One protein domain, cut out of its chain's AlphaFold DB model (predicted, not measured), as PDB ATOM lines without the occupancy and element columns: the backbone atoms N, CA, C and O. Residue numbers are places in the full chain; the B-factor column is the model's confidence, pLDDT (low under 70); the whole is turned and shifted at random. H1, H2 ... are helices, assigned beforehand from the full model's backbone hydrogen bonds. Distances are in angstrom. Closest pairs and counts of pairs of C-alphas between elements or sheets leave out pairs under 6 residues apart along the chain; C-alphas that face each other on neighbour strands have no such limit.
ATOM      1  N   ALA A 765     164.506 149.775 154.719       69.38
ATOM      2  CA  ALA A 765     164.210 150.729 153.661       69.38
ATOM      3  C   ALA A 765     164.297 152.174 154.171       69.38
ATOM      4  O   ALA A 765     164.919 153.004 153.513       69.38
ATOM      5  N   TYR A 766     163.766 152.467 155.362       70.50
ATOM      6  CA  TYR A 766     163.929 153.775 156.006       70.50
ATOM      7  C   TYR A 766     165.405 154.084 156.283       70.50
ATOM      8  O   TYR A 766     165.897 155.138 155.889       70.50
ATOM      9  N   THR A 767     166.135 153.128 156.861       71.25
ATOM     10  CA  THR A 767     167.570 153.255 157.166       71.25
ATOM     11  C   THR A 767     168.396 153.417 155.885       71.25
ATOM     12  O   THR A 767     169.348 154.191 155.845       71.25
ATOM     13  N   LEU A 768     168.017 152.730 154.800       75.56
ATOM     14  CA  LEU A 768     168.649 152.870 153.487       75.56
ATOM     15  C   LEU A 768     168.360 154.241 152.860       75.56
ATOM     16  O   LEU A 768     169.269 154.849 152.301       75.56
ATOM     17  N   ILE A 769     167.125 154.742 152.952       79.19
ATOM     18  CA  ILE A 769     166.755 156.081 152.470       79.19
ATOM     19  C   ILE A 769     167.504 157.153 153.266       79.19
ATOM     20  O   ILE A 769     168.074 158.068 152.670       79.19
ATOM     21  N   GLU A 770     167.566 157.018 154.588       76.88
ATOM     22  CA  GLU A 770     168.327 157.909 155.462       76.88
ATOM     23  C   GLU A 770     169.814 157.899 155.091       76.88
ATOM     24  O   GLU A 770     170.405 158.960 154.888       76.88
ATOM     25  N   LEU A 771     170.397 156.716 154.873       80.12
ATOM     26  CA  LEU A 771     171.776 156.572 154.412       80.12
ATOM     27  C   LEU A 771     171.998 157.242 153.046       80.12
ATOM     28  O   LEU A 771     172.996 157.938 152.861       80.12
ATOM     29  N   ILE A 772     171.078 157.070 152.089       81.69
ATOM     30  CA  ILE A 772     171.147 157.723 150.772       81.69
ATOM     31  C   ILE A 772     171.132 159.247 150.933       81.69
ATOM     32  O   ILE A 772     171.944 159.930 150.304       81.69
ATOM     33  N   ILE A 773     170.252 159.790 151.777       82.62
ATOM     34  CA  ILE A 773     170.131 161.235 152.008       82.62
ATOM     35  C   ILE A 773     171.390 161.781 152.689       82.62
ATOM     36  O   ILE A 773     171.980 162.747 152.199       82.62
ATOM     37  N   VAL A 774     171.845 161.146 153.773       81.38
ATOM     38  CA  VAL A 774     173.034 161.571 154.529       81.38
ATOM     39  C   VAL A 774     174.288 161.505 153.658       81.38
ATOM     40  O   VAL A 774     175.048 162.472 153.613       81.38
ATOM     41  N   ASN A 775     174.472 160.431 152.888       84.19
ATOM     42  CA  ASN A 775     175.591 160.318 151.953       84.19
ATOM     43  C   ASN A 775     175.513 161.330 150.810       84.19
ATOM     44  O   ASN A 775     176.550 161.824 150.371       84.19
ATOM     45  N   SER A 776     174.313 161.654 150.324       84.56
ATOM     46  CA  SER A 776     174.137 162.674 149.283       84.56
ATOM     47  C   SER A 776     174.514 164.061 149.805       84.56
ATOM     48  O   SER A 776     175.216 164.803 149.118       84.56
ATOM     49  N   LEU A 777     174.125 164.390 151.041       82.94
ATOM     50  CA  LEU A 777     174.493 165.644 151.705       82.94
ATOM     51  C   LEU A 777     175.992 165.712 152.018       82.94
ATOM     52  O   LEU A 777     176.636 166.718 151.721       82.94
ATOM     53  N   ALA A 778     176.568 164.637 152.560       82.62
ATOM     54  CA  ALA A 778     178.001 164.552 152.834       82.62
ATOM     55  C   ALA A 778     178.825 164.612 151.536       82.62
ATOM     56  O   ALA A 778     179.823 165.328 151.466       82.62
ATOM     57  N   GLY A 779     178.379 163.929 150.479       85.94
ATOM     58  CA  GLY A 779     178.992 163.977 149.154       85.94
ATOM     59  C   GLY A 779     178.931 165.372 148.537       85.94
ATOM     60  O   GLY A 779     179.949 165.863 148.050       85.94
ATOM     61  N   ALA A 780     177.780 166.048 148.615       85.81
ATOM     62  CA  ALA A 780     177.636 167.431 148.165       85.81
ATOM     63  C   ALA A 780     178.576 168.373 148.933       85.81
ATOM     64  O   ALA A 780     179.269 169.179 148.315       85.81
ATOM     65  N   PHE A 781     178.676 168.221 150.257       84.31
ATOM     66  CA  PHE A 781     179.608 168.993 151.081       84.31
ATOM     67  C   PHE A 781     181.066 168.767 150.653       84.31
ATOM     68  O   PHE A 781     181.787 169.730 150.399       84.31
ATOM     69  N   ILE A 782     181.485 167.512 150.466       89.38
ATOM     70  CA  ILE A 782     182.837 167.172 149.996       89.38
ATOM     71  C   ILE A 782     183.113 167.761 148.606       89.38
ATOM     72  O   ILE A 782     184.207 168.275 148.380       89.38
ATOM     73  N   MET A 783     182.136 167.744 147.689       86.75
ATOM     74  CA  MET A 783     182.291 168.340 146.353       86.75
ATOM     75  C   MET A 783     182.438 169.866 146.383       86.75
ATOM     76  O   MET A 783     183.055 170.431 145.483       86.75
ATOM     77  N   THR A 784     181.893 170.542 147.401       89.38
ATOM     78  CA  THR A 784     182.065 171.998 147.564       89.38
ATOM     79  C   THR A 784     183.415 172.393 148.162       89.38
ATOM     80  O   THR A 784     183.800 173.561 148.076       89.38
ATOM     81  N   ILE A 785     184.155 171.446 148.748       89.69
ATOM     82  CA  ILE A 785     185.496 171.698 149.274       89.69
ATOM     83  C   ILE A 785     186.484 171.707 148.106       89.69
ATOM     84  O   ILE A 785     186.658 170.709 147.409       89.69
ATOM     85  N   ASP A 786     187.186 172.826 147.924       90.12
ATOM     86  CA  ASP A 786     188.323 172.884 147.009       90.12
ATOM     87  C   ASP A 786     189.429 171.949 147.521       90.12
ATOM     88  O   ASP A 786     190.117 172.235 148.508       90.12
ATOM     89  N   ARG A 787     189.585 170.810 146.838       86.81
ATOM     90  CA  ARG A 787     190.557 169.766 147.179       86.81
ATOM     91  C   ARG A 787     191.986 170.308 147.265       86.81
ATOM     92  O   ARG A 787     192.762 169.791 148.062       86.81
ATOM     93  N   ILE A 788     192.333 171.315 146.460       86.38
ATOM     94  CA  ILE A 788     193.694 171.863 146.395       86.38
ATOM     95  C   ILE A 788     193.933 172.820 147.564       86.38
ATOM     96  O   ILE A 788     194.991 172.787 148.185       86.38
ATOM     97  N   ALA A 789     192.946 173.655 147.893       89.50
ATOM     98  CA  ALA A 789     193.078 174.618 148.985       89.50
ATOM     99  C   ALA A 789     192.935 173.972 150.376       89.50
ATOM    100  O   ALA A 789     193.503 174.464 151.355       89.50
ATOM    101  N   HIS A 790     192.163 172.886 150.479       90.56
ATOM    102  CA  HIS A 790     191.714 172.321 151.752       90.56
ATOM    103  C   HIS A 790     191.770 170.781 151.784       90.56
ATOM    104  O   HIS A 790     190.812 170.116 152.184       90.56
ATOM    105  N   GLU A 791     192.921 170.210 151.418       88.00
ATOM    106  CA  GLU A 791     193.154 168.756 151.339       88.00
ATOM    107  C   GLU A 791     192.786 167.987 152.626       88.00
ATOM    108  O   GLU A 791     192.190 166.908 152.563       88.00
ATOM    109  N   TRP A 792     193.065 168.557 153.805       85.00
ATOM    110  CA  TRP A 792     192.720 167.946 155.096       85.00
ATOM    111  C   TRP A 792     191.210 167.857 155.333       85.00
ATOM    112  O   TRP A 792     190.718 166.815 155.760       85.00
ATOM    113  N   LEU A 793     190.457 168.919 155.024       80.69
ATOM    114  CA  LEU A 793     188.997 168.931 155.181       80.69
ATOM    115  C   LEU A 793     188.329 167.968 154.197       80.69
ATOM    116  O   LEU A 793     187.411 167.242 154.577       80.69
ATOM    117  N   PHE A 794     188.837 167.910 152.964       87.75
ATOM    118  CA  PHE A 794     188.405 166.928 151.973       87.75
ATOM    119  C   PHE A 794     188.656 165.492 152.464       87.75
ATOM    120  O   PHE A 794     187.764 164.648 152.391       87.75
ATOM    121  N   SER A 795     189.842 165.224 153.023       83.12
ATOM    122  CA  SER A 795     190.214 163.893 153.526       83.12
ATOM    123  C   SER A 795     189.369 163.461 154.728       83.12
ATOM    124  O   SER A 795     188.936 162.312 154.785       83.12
ATOM    125  N   ILE A 796     189.075 164.378 155.660       83.19
ATOM    126  CA  ILE A 796     188.194 164.113 156.811       83.19
ATOM    127  C   ILE A 796     186.757 163.854 156.345       83.19
ATOM    128  O   ILE A 796     186.122 162.905 156.812       83.19
ATOM    129  N   GLY A 797     186.251 164.654 155.401       84.12
ATOM    130  CA  GLY A 797     184.926 164.447 154.817       84.12
ATOM    131  C   GLY A 797     184.812 163.078 154.143       84.12
ATOM    132  O   GLY A 797     183.889 162.317 154.437       84.12
ATOM    133  N   LEU A 798     185.798 162.718 153.316       87.19
ATOM    134  CA  LEU A 798     185.848 161.422 152.639       87.19
ATOM    135  C   LEU A 798     185.939 160.249 153.631       87.19
ATOM    136  O   LEU A 798     185.211 159.268 153.481       87.19
ATOM    137  N   ALA A 799     186.785 160.351 154.662       83.44
ATOM    138  CA  ALA A 799     186.918 159.321 155.694       83.44
ATOM    139  C   ALA A 799     185.620 159.126 156.494       83.44
ATOM    140  O   ALA A 799     185.240 157.994 156.791       83.44
ATOM    141  N   THR A 800     184.910 160.216 156.794       81.38
ATOM    142  CA  THR A 800     183.618 160.171 157.496       81.38
ATOM    143  C   THR A 800     182.568 159.441 156.655       81.38
ATOM    144  O   THR A 800     181.922 158.517 157.151       81.38
ATOM    145  N   LEU A 801     182.467 159.778 155.365       86.69
ATOM    146  CA  LEU A 801     181.533 159.145 154.426       86.69
ATOM    147  C   LEU A 801     181.837 157.646 154.248       86.69
ATOM    148  O   LEU A 801     180.931 156.812 154.251       86.69
ATOM    149  N   MET A 802     183.117 157.275 154.152       84.06
ATOM    150  CA  MET A 802     183.530 155.867 154.084       84.06
ATOM    151  C   MET A 802     183.222 155.104 155.378       84.06
ATOM    152  O   MET A 802     182.737 153.976 155.318       84.06
ATOM    153  N   THR A 803     183.447 155.716 156.544       81.06
ATOM    154  CA  THR A 803     183.200 155.078 157.849       81.06
ATOM    155  C   THR A 803     181.710 154.840 158.089       81.06
ATOM    156  O   THR A 803     181.330 153.768 158.561       81.06
ATOM    157  N   GLN A 804     180.849 155.791 157.711       82.19
ATOM    158  CA  GLN A 804     179.391 155.631 157.786       82.19
ATOM    159  C   GLN A 804     178.908 154.464 156.915       82.19
ATOM    160  O   GLN A 804     178.205 153.580 157.404       82.19
ATOM    161  N   ASN A 805     179.361 154.403 155.660       82.81
ATOM    162  CA  ASN A 805     179.021 153.308 154.747       82.81
ATOM    163  C   ASN A 805     179.528 151.950 155.229       82.81
ATOM    164  O   ASN A 805     178.809 150.954 155.146       82.81
ATOM    165  N   PHE A 806     180.747 151.905 155.764       80.56
ATOM    166  CA  PHE A 806     181.321 150.681 156.312       80.56
ATOM    167  C   PHE A 806     180.555 150.192 157.548       80.56
ATOM    168  O   PHE A 806     180.264 149.005 157.660       80.56
ATOM    169  N   THR A 807     180.154 151.103 158.438       75.75
ATOM    170  CA  THR A 807     179.379 150.768 159.644       75.75
ATOM    171  C   THR A 807     177.982 150.258 159.285       75.75
ATOM    172  O   THR A 807     177.526 149.264 159.852       75.75
ATOM    173  N   PHE A 808     177.319 150.874 158.300       78.38
ATOM    174  CA  PHE A 808     176.040 150.382 157.781       78.38
ATOM    175  C   PHE A 808     176.172 148.987 157.158       78.38
ATOM    176  O   PHE A 808     175.350 148.109 157.427       78.38
ATOM    177  N   LEU A 809     177.226 148.761 156.367       76.44
ATOM    178  CA  LEU A 809     177.511 147.454 155.779       76.44
ATOM    179  C   LEU A 809     177.740 146.395 156.866       76.44
ATOM    180  O   LEU A 809     177.128 145.335 156.805       76.44
ATOM    181  N   LEU A 810     178.558 146.690 157.883       71.88
ATOM    182  CA  LEU A 810     178.785 145.789 159.017       71.88
ATOM    183  C   LEU A 810     177.493 145.488 159.782       71.88
ATOM    184  O   LEU A 810     177.236 144.334 160.102       71.88
ATOM    185  N   THR A 811     176.658 146.500 160.021       68.88
ATOM    186  CA  THR A 811     175.370 146.338 160.718       68.88
ATOM    187  C   THR A 811     174.391 145.486 159.905       68.88
ATOM    188  O   THR A 811     173.671 144.657 160.462       68.88
ATOM    189  N   SER A 812     174.402 145.649 158.579       69.12
ATOM    190  CA  SER A 812     173.593 144.856 157.648       69.12
ATOM    191  C   SER A 812     174.081 143.407 157.556       69.12
ATOM    192  O   SER A 812     173.271 142.489 157.492       69.12
ATOM    193  N   LEU A 813     175.401 143.186 157.576       68.25
ATOM    194  CA  LEU A 813     176.010 141.851 157.550       68.25
ATOM    195  C   LEU A 813     175.873 141.111 158.888       68.25
ATOM    196  O   LEU A 813     175.743 139.890 158.890       68.25
ATOM    197  N   ALA A 814     175.872 141.831 160.011       64.50
ATOM    198  CA  ALA A 814     175.692 141.266 161.348       64.50
ATOM    199  C   ALA A 814     174.261 140.757 161.610       64.50
ATOM    200  O   ALA A 814     174.058 139.998 162.552       64.50
ATOM    201  N   ASN A 815     173.287 141.131 160.769       62.50
ATOM    202  CA  ASN A 815     171.896 140.674 160.847       62.50
ATOM    203  C   ASN A 815     171.486 139.902 159.573       62.50
ATOM    204  O   ASN A 815     170.689 140.398 158.770       62.50
ATOM    205  N   PRO A 816     172.018 138.682 159.358       53.03
ATOM    206  CA  PRO A 816     171.854 137.931 158.109       53.03
ATOM    207  C   PRO A 816     170.443 137.358 157.880       53.03
ATOM    208  O   PRO A 816     170.145 136.927 156.768       53.03
ATOM    209  N   ASP A 817     169.544 137.402 158.871       50.31
ATOM    210  CA  ASP A 817     168.174 136.855 158.785       50.31
ATOM    211  C   ASP A 817     167.257 137.578 157.771       50.31
ATOM    212  O   ASP A 817     166.085 137.209 157.575       50.31
ATOM    213  N   HIS A 818     167.770 138.609 157.099       55.47
ATOM    214  CA  HIS A 818     167.116 139.324 156.013       55.47
ATOM    215  C   HIS A 818     167.483 138.717 154.646       55.47
ATOM    216  O   HIS A 818     168.358 139.209 153.933       55.47
ATOM    217  N   ASN A 819     166.724 137.699 154.218       48.78
ATOM    218  CA  ASN A 819     166.833 137.027 152.906       48.78
ATOM    219  C   ASN A 819     166.754 137.956 151.663       48.78
ATOM    220  O   ASN A 819     166.971 137.500 150.543       48.78
ATOM    221  N   TYR A 820     166.475 139.253 151.830       55.56
ATOM    222  CA  TYR A 820     166.444 140.259 150.757       55.56
ATOM    223  C   TYR A 820     167.785 140.985 150.538       55.56
ATOM    224  O   TYR A 820     167.982 141.589 149.482       55.56
ATOM    225  N   ILE A 821     168.728 140.902 151.486       53.03
ATOM    226  CA  ILE A 821     170.042 141.560 151.377       53.03
ATOM    227  C   ILE A 821     170.987 140.754 150.478       53.03
ATOM    228  O   ILE A 821     171.717 141.339 149.683       53.03
ATOM    229  N   ALA A 822     170.930 139.419 150.518       53.41
ATOM    230  CA  ALA A 822     171.795 138.563 149.702       53.41
ATOM    231  C   ALA A 822     171.663 138.816 148.178       53.41
ATOM    232  O   ALA A 822     172.696 138.964 147.517       53.41
ATOM    233  N   PRO A 823     170.454 138.979 147.596       59.44
ATOM    234  CA  PRO A 823     170.302 139.385 146.199       59.44
ATOM    235  C   PRO A 823     170.894 140.768 145.906       59.44
ATOM    236  O   PRO A 823     171.609 140.913 144.918       59.44
ATOM    237  N   LEU A 824     170.660 141.769 146.763       54.12
ATOM    238  CA  LEU A 824     171.168 143.140 146.593       54.12
ATOM    239  C   LEU A 824     172.695 143.214 146.696       54.12
ATOM    240  O   LEU A 824     173.328 143.848 145.854       54.12
ATOM    241  N   VAL A 825     173.287 142.514 147.664       54.00
ATOM    242  CA  VAL A 825     174.741 142.366 147.808       54.00
ATOM    243  C   VAL A 825     175.316 141.635 146.598       54.00
ATOM    244  O   VAL A 825     176.302 142.098 146.037       54.00
ATOM    245  N   SER A 826     174.666 140.578 146.098       56.06
ATOM    246  CA  SER A 826     175.106 139.901 144.868       56.06
ATOM    247  C   SER A 826     175.036 140.808 143.628       56.06
ATOM    248  O   SER A 826     175.896 140.741 142.750       56.06
ATOM    249  N   LEU A 827     174.039 141.699 143.562       59.88
ATOM    250  CA  LEU A 827     173.843 142.651 142.466       59.88
ATOM    251  C   LEU A 827     174.853 143.804 142.554       59.88
ATOM    252  O   LEU A 827     175.360 144.253 141.523       59.88
ATOM    253  N   PHE A 828     175.191 144.233 143.772       52.00
ATOM    254  CA  PHE A 828     176.246 145.202 144.044       52.00
ATOM    255  C   PHE A 828     177.620 144.620 143.704       52.00
ATOM    256  O   PHE A 828     178.337 145.246 142.933       52.00
ATOM    257  N   ILE A 829     177.927 143.391 144.143       56.88
ATOM    258  CA  ILE A 829     179.163 142.662 143.811       56.88
ATOM    259  C   ILE A 829     179.310 142.511 142.290       56.88
ATOM    260  O   ILE A 829     180.339 142.895 141.735       56.88
ATOM    261  N   LYS A 830     178.257 142.078 141.581       61.47
ATOM    262  CA  LYS A 830     178.264 141.987 140.107       61.47
ATOM    263  C   LYS A 830     178.448 143.344 139.419       61.47
ATOM    264  O   LYS A 830     179.087 143.426 138.367       61.47
ATOM    265  N   LYS A 831     177.885 144.428 139.969       58.84
ATOM    266  CA  LYS A 831     178.097 145.791 139.448       58.84
ATOM    267  C   LYS A 831     179.508 146.299 139.737       58.84
ATOM    268  O   LYS A 831     180.085 146.938 138.861       58.84
ATOM    269  N   THR A 832     180.075 146.002 140.904       47.94
ATOM    270  CA  THR A 832     181.453 146.371 141.251       47.94
ATOM    271  C   THR A 832     182.474 145.563 140.466       47.94
ATOM    272  O   THR A 832     183.473 146.135 140.046       47.94
ATOM    273  N   GLU A 833     182.204 144.291 140.161       57.91
ATOM    274  CA  GLU A 833     183.025 143.503 139.238       57.91
ATOM    275  C   GLU A 833     183.061 144.170 137.864       57.91
ATOM    276  O   GLU A 833     184.155 144.481 137.394       57.91
ATOM    277  N   LYS A 834     181.892 144.508 137.291       57.59
ATOM    278  CA  LYS A 834     181.791 145.250 136.020       57.59
ATOM    279  C   LYS A 834     182.479 146.615 136.072       57.59
ATOM    280  O   LYS A 834     183.158 146.990 135.121       57.59
ATOM    281  N   ALA A 835     182.336 147.362 137.166       47.88
ATOM    282  CA  ALA A 835     183.005 148.650 137.343       47.88
ATOM    283  C   ALA A 835     184.529 148.495 137.469       47.88
ATOM    284  O   ALA A 835     185.268 149.315 136.927       47.88
ATOM    285  N   SER A 836     185.009 147.424 138.110       47.78
ATOM    286  CA  SER A 836     186.437 147.096 138.161       47.78
ATOM    287  C   SER A 836     186.966 146.718 136.777       47.78
ATOM    288  O   SER A 836     188.065 147.142 136.428       47.78
ATOM    289  N   THR A 837     186.163 146.031 135.951       61.28
ATOM    290  CA  THR A 837     186.517 145.720 134.557       61.28
ATOM    291  C   THR A 837     186.582 146.987 133.710       61.28
ATOM    292  O   THR A 837     187.497 147.161 132.913       61.28
ATOM    293  N   VAL A 838     185.652 147.925 133.902       53.88
ATOM    294  CA  VAL A 838     185.687 149.229 133.220       53.88
ATOM    295  C   VAL A 838     186.882 150.062 133.696       53.88
ATOM    296  O   VAL A 838     187.562 150.677 132.880       53.88
ATOM    297  N   SER A 839     187.199 150.044 134.993       49.03
ATOM    298  CA  SER A 839     188.368 150.737 135.543       49.03
ATOM    299  C   SER A 839     189.681 150.151 135.023       49.03
ATOM    300  O   SER A 839     190.579 150.911 134.664       49.03
ATOM    301  N   SER A 840     189.810 148.826 134.936       56.84
ATOM    302  CA  SER A 840     191.004 148.180 134.382       56.84
ATOM    303  C   SER A 840     191.144 148.426 132.878       56.84
ATOM    304  O   SER A 840     192.256 148.677 132.417       56.84
ATOM    305  N   VAL A 841     190.037 148.496 132.130       63.25
ATOM    306  CA  VAL A 841     190.029 148.919 130.716       63.25
ATOM    307  C   VAL A 841     190.429 150.392 130.559       63.25
ATOM    308  O   VAL A 841     191.230 150.712 129.684       63.25
ATOM    309  N   ILE A 842     189.952 151.297 131.421       58.44
ATOM    310  CA  ILE A 842     190.344 152.720 131.404       58.44
ATOM    311  C   ILE A 842     191.824 152.889 131.765       58.44
ATOM    312  O   ILE A 842     192.513 153.713 131.159       58.44
ATOM    313  N   ILE A 843     192.330 152.120 132.733       64.56
ATOM    314  CA  ILE A 843     193.753 152.115 133.088       64.56
ATOM    315  C   ILE A 843     194.575 151.586 131.910       64.56
ATOM    316  O   ILE A 843     195.531 152.245 131.518       64.56
ATOM    317  N   ALA A 844     194.170 150.479 131.280       68.94
ATOM    318  CA  ALA A 844     194.838 149.941 130.095       68.94
ATOM    319  C   ALA A 844     194.851 150.945 128.925       68.94
ATOM    320  O   ALA A 844     195.896 151.154 128.311       68.94
ATOM    321  N   LEU A 845     193.733 151.635 128.671       61.31
ATOM    322  CA  LEU A 845     193.637 152.699 127.665       61.31
ATOM    323  C   LEU A 845     194.543 153.891 127.993       61.31
ATOM    324  O   LEU A 845     195.235 154.391 127.111       61.31
ATOM    325  N   LYS A 846     194.599 154.333 129.257       66.56
ATOM    326  CA  LYS A 846     195.525 155.398 129.680       66.56
ATOM    327  C   LYS A 846     196.981 154.984 129.499       66.56
ATOM    328  O   LYS A 846     197.765 155.784 128.998       66.56
ATOM    329  N   SER A 847     197.331 153.749 129.848       67.50
ATOM    330  CA  SER A 847     198.672 153.202 129.638       67.50
ATOM    331  C   SER A 847     199.035 153.172 128.154       67.50
ATOM    332  O   SER A 847     200.116 153.620 127.786       67.50
ATOM    333  N   GLN A 848     198.116 152.741 127.283       73.06
ATOM    334  CA  GLN A 848     198.340 152.755 125.835       73.06
ATOM    335  C   GLN A 848     198.457 154.172 125.262       73.06
ATOM    336  O   GLN A 848     199.312 154.407 124.415       73.06
ATOM    337  N   ILE A 849     197.678 155.140 125.756       72.62
ATOM    338  CA  ILE A 849     197.799 156.552 125.354       72.62
ATOM    339  C   ILE A 849     199.143 157.141 125.799       72.62
ATOM    340  O   ILE A 849     199.750 157.913 125.058       72.62
ATOM    341  N   ILE A 850     199.629 156.784 126.991       74.62
ATOM    342  CA  ILE A 850     200.942 157.219 127.486       74.62
ATOM    343  C   ILE A 850     202.061 156.613 126.633       74.62
ATOM    344  O   ILE A 850     202.971 157.337 126.237       74.62
ATOM    345  N   ILE A 851     201.967 155.325 126.291       78.38
ATOM    346  CA  ILE A 851     202.931 154.650 125.410       78.38
ATOM    347  C   ILE A 851     202.907 155.272 124.006       78.38
ATOM    348  O   ILE A 851     203.962 155.581 123.461       78.38
ATOM    349  N   ALA A 852     201.722 155.537 123.450       70.62
ATOM    350  CA  ALA A 852     201.573 156.184 122.148       70.62
ATOM    351  C   ALA A 852     202.148 157.611 122.143       70.62
ATOM    352  O   ALA A 852     202.848 157.986 121.209       70.62
ATOM    353  N   ARG A 853     201.929 158.397 123.208       70.81
ATOM    354  CA  ARG A 853     202.559 159.721 123.366       70.81
ATOM    355  C   ARG A 853     204.074 159.634 123.522       70.81
ATOM    356  O   ARG A 853     204.779 160.474 122.978       70.81
ATOM    357  N   GLY A 854     204.574 158.624 124.232       74.25
ATOM    358  CA  GLY A 854     206.007 158.353 124.326       74.25
ATOM    359  C   GLY A 854     206.623 158.032 122.962       74.25
ATOM    360  O   GLY A 854     207.687 158.551 122.646       74.25
ATOM    361  N   ALA A 855     205.927 157.247 122.135       70.62
ATOM    362  CA  ALA A 855     206.363 156.916 120.780       70.62
ATOM    363  C   ALA A 855     206.348 158.133 119.839       70.62
ATOM    364  O   ALA A 855     207.314 158.340 119.113       70.62
ATOM    365  N   VAL A 856     205.309 158.976 119.899       71.62
ATOM    366  CA  VAL A 856     205.228 160.219 119.107       71.62
ATOM    367  C   VAL A 856     206.339 161.198 119.500       71.62
ATOM    368  O   VAL A 856     207.047 161.698 118.633       71.62
ATOM    369  N   ASN A 857     206.575 161.392 120.801       67.31
ATOM    370  CA  ASN A 857     207.651 162.264 121.281       67.31
ATOM    371  C   ASN A 857     209.052 161.714 120.956       67.31
ATOM    372  O   ASN A 857     209.989 162.484 120.775       67.31
ATOM    373  N   ALA A 858     209.215 160.388 120.882       66.81
ATOM    374  CA  ALA A 858     210.466 159.768 120.445       66.81
ATOM    375  C   ALA A 858     210.705 159.944 118.935       66.81
ATOM    376  O   ALA A 858     211.852 160.016 118.504       66.81
ATOM    377  N   GLN A 859     209.638 160.049 118.141       61.09
ATOM    378  CA  GLN A 859     209.710 160.283 116.699       61.09
ATOM    379  C   GLN A 859     210.035 161.750 116.373       61.09
ATOM    380  O   GLN A 859     210.839 162.003 115.482       61.09
ATOM    381  N   GLU A 860     209.506 162.701 117.153       59.00
ATOM    382  CA  GLU A 860     209.863 164.131 117.071       59.00
ATOM    383  C   GLU A 860     211.289 164.441 117.565       59.00
ATOM    384  O   GLU A 860     211.825 165.498 117.263       59.00
ATOM    385  N   GLY A 861     211.924 163.528 118.307       51.44
ATOM    386  CA  GLY A 861     213.326 163.655 118.723       51.44
ATOM    387  C   GLY A 861     214.352 163.115 117.716       51.44
ATOM    388  O   GLY A 861     215.549 163.208 117.984       51.44
ATOM    389  N   ILE A 862     213.908 162.512 116.605       49.19
ATOM    390  CA  ILE A 862     214.772 161.882 115.584       49.19
ATOM    391  C   ILE A 862     214.715 162.631 114.235       49.19
ATOM    392  O   ILE A 862     215.568 162.412 113.376       49.19
TER     393      ILE A 862
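Overview. This is residues 765 to 862 of the 863 residues of an uncharacterized protein of Stylonychia lemnae (UniProt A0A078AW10). A helical hairpin of H1 and H2, side by side, makes one arm of an open V, and the long helix H3 makes the other arm, with the corner where the end of H2 comes near the beginning of H3. Most of H3 sticks out, with residues 826 to 860 standing free, and it makes the longest axis of the whole. The printed part has 98 residues with three named helices, H1, H2 and H3 in that order along the chain, and no named strand; the class is all helix. The whole is extended, with a radius of gyration of the C-alphas of 20.3 A, and its outline is flat, spanning 68 by 36 by 17 A.

Along the chain. H1 runs from Ala 765, whose C-alpha is at (164.210, 150.729, 153.661), to Thr 784, and measures 28.4 A from first to last C-alpha. After a short link of 6 residues, H2 covers residues 791 to 813, with a length of 32.5 A, and its last C-alpha is at (176.010, 141.851, 157.550). A short link of 7 residues follows. H3, residues 821 to 860, is the longest helix, with 40 residues and 57.2 A between its first and last C-alphas; C-alpha 860 is at (209.863, 164.131, 117.071).

Arrangement. H1 and H2 form a helical hairpin. They touch, with 9 pairs of C-alphas within 8 A, and the closest are those of Ile 782 and Phe 794, 5.9 A apart. Their lines stand at a shallow tilt of 12 degrees, opposite ways, with centres 11.2 A apart. H2 and H3 are close but not clearly touching: the closest C-alphas, those of Ser 812 and Ile 821, are 7.9 A apart. They run opposite ways at a shallow tilt of 34.9 degrees, only just short of steep, and their centres are 24.7 A apart. H1 and H3 are apart. In H1, H2 and H3, every O i to N i+4 pair is within hydrogen-bond range.

Size, cuts and confidence. The C-alphas farthest apart are those of Asp 817 and Ile 862, at 68.3 A. Residues 814 to 820 stand free, as do residues 826 to 862, of which 826 to 860 belong to H3. Without these stretches the body has 54 residues and spans 41 by 17 by 15 A. The printed part has no cut, and neither link is long. The mean pLDDT of the printed part is 71.0; residue 765, residues 811 to 847 and residues 857 to 862 are under 70. The mean of H3 is 62, against 81 for H1 and 80 for H2.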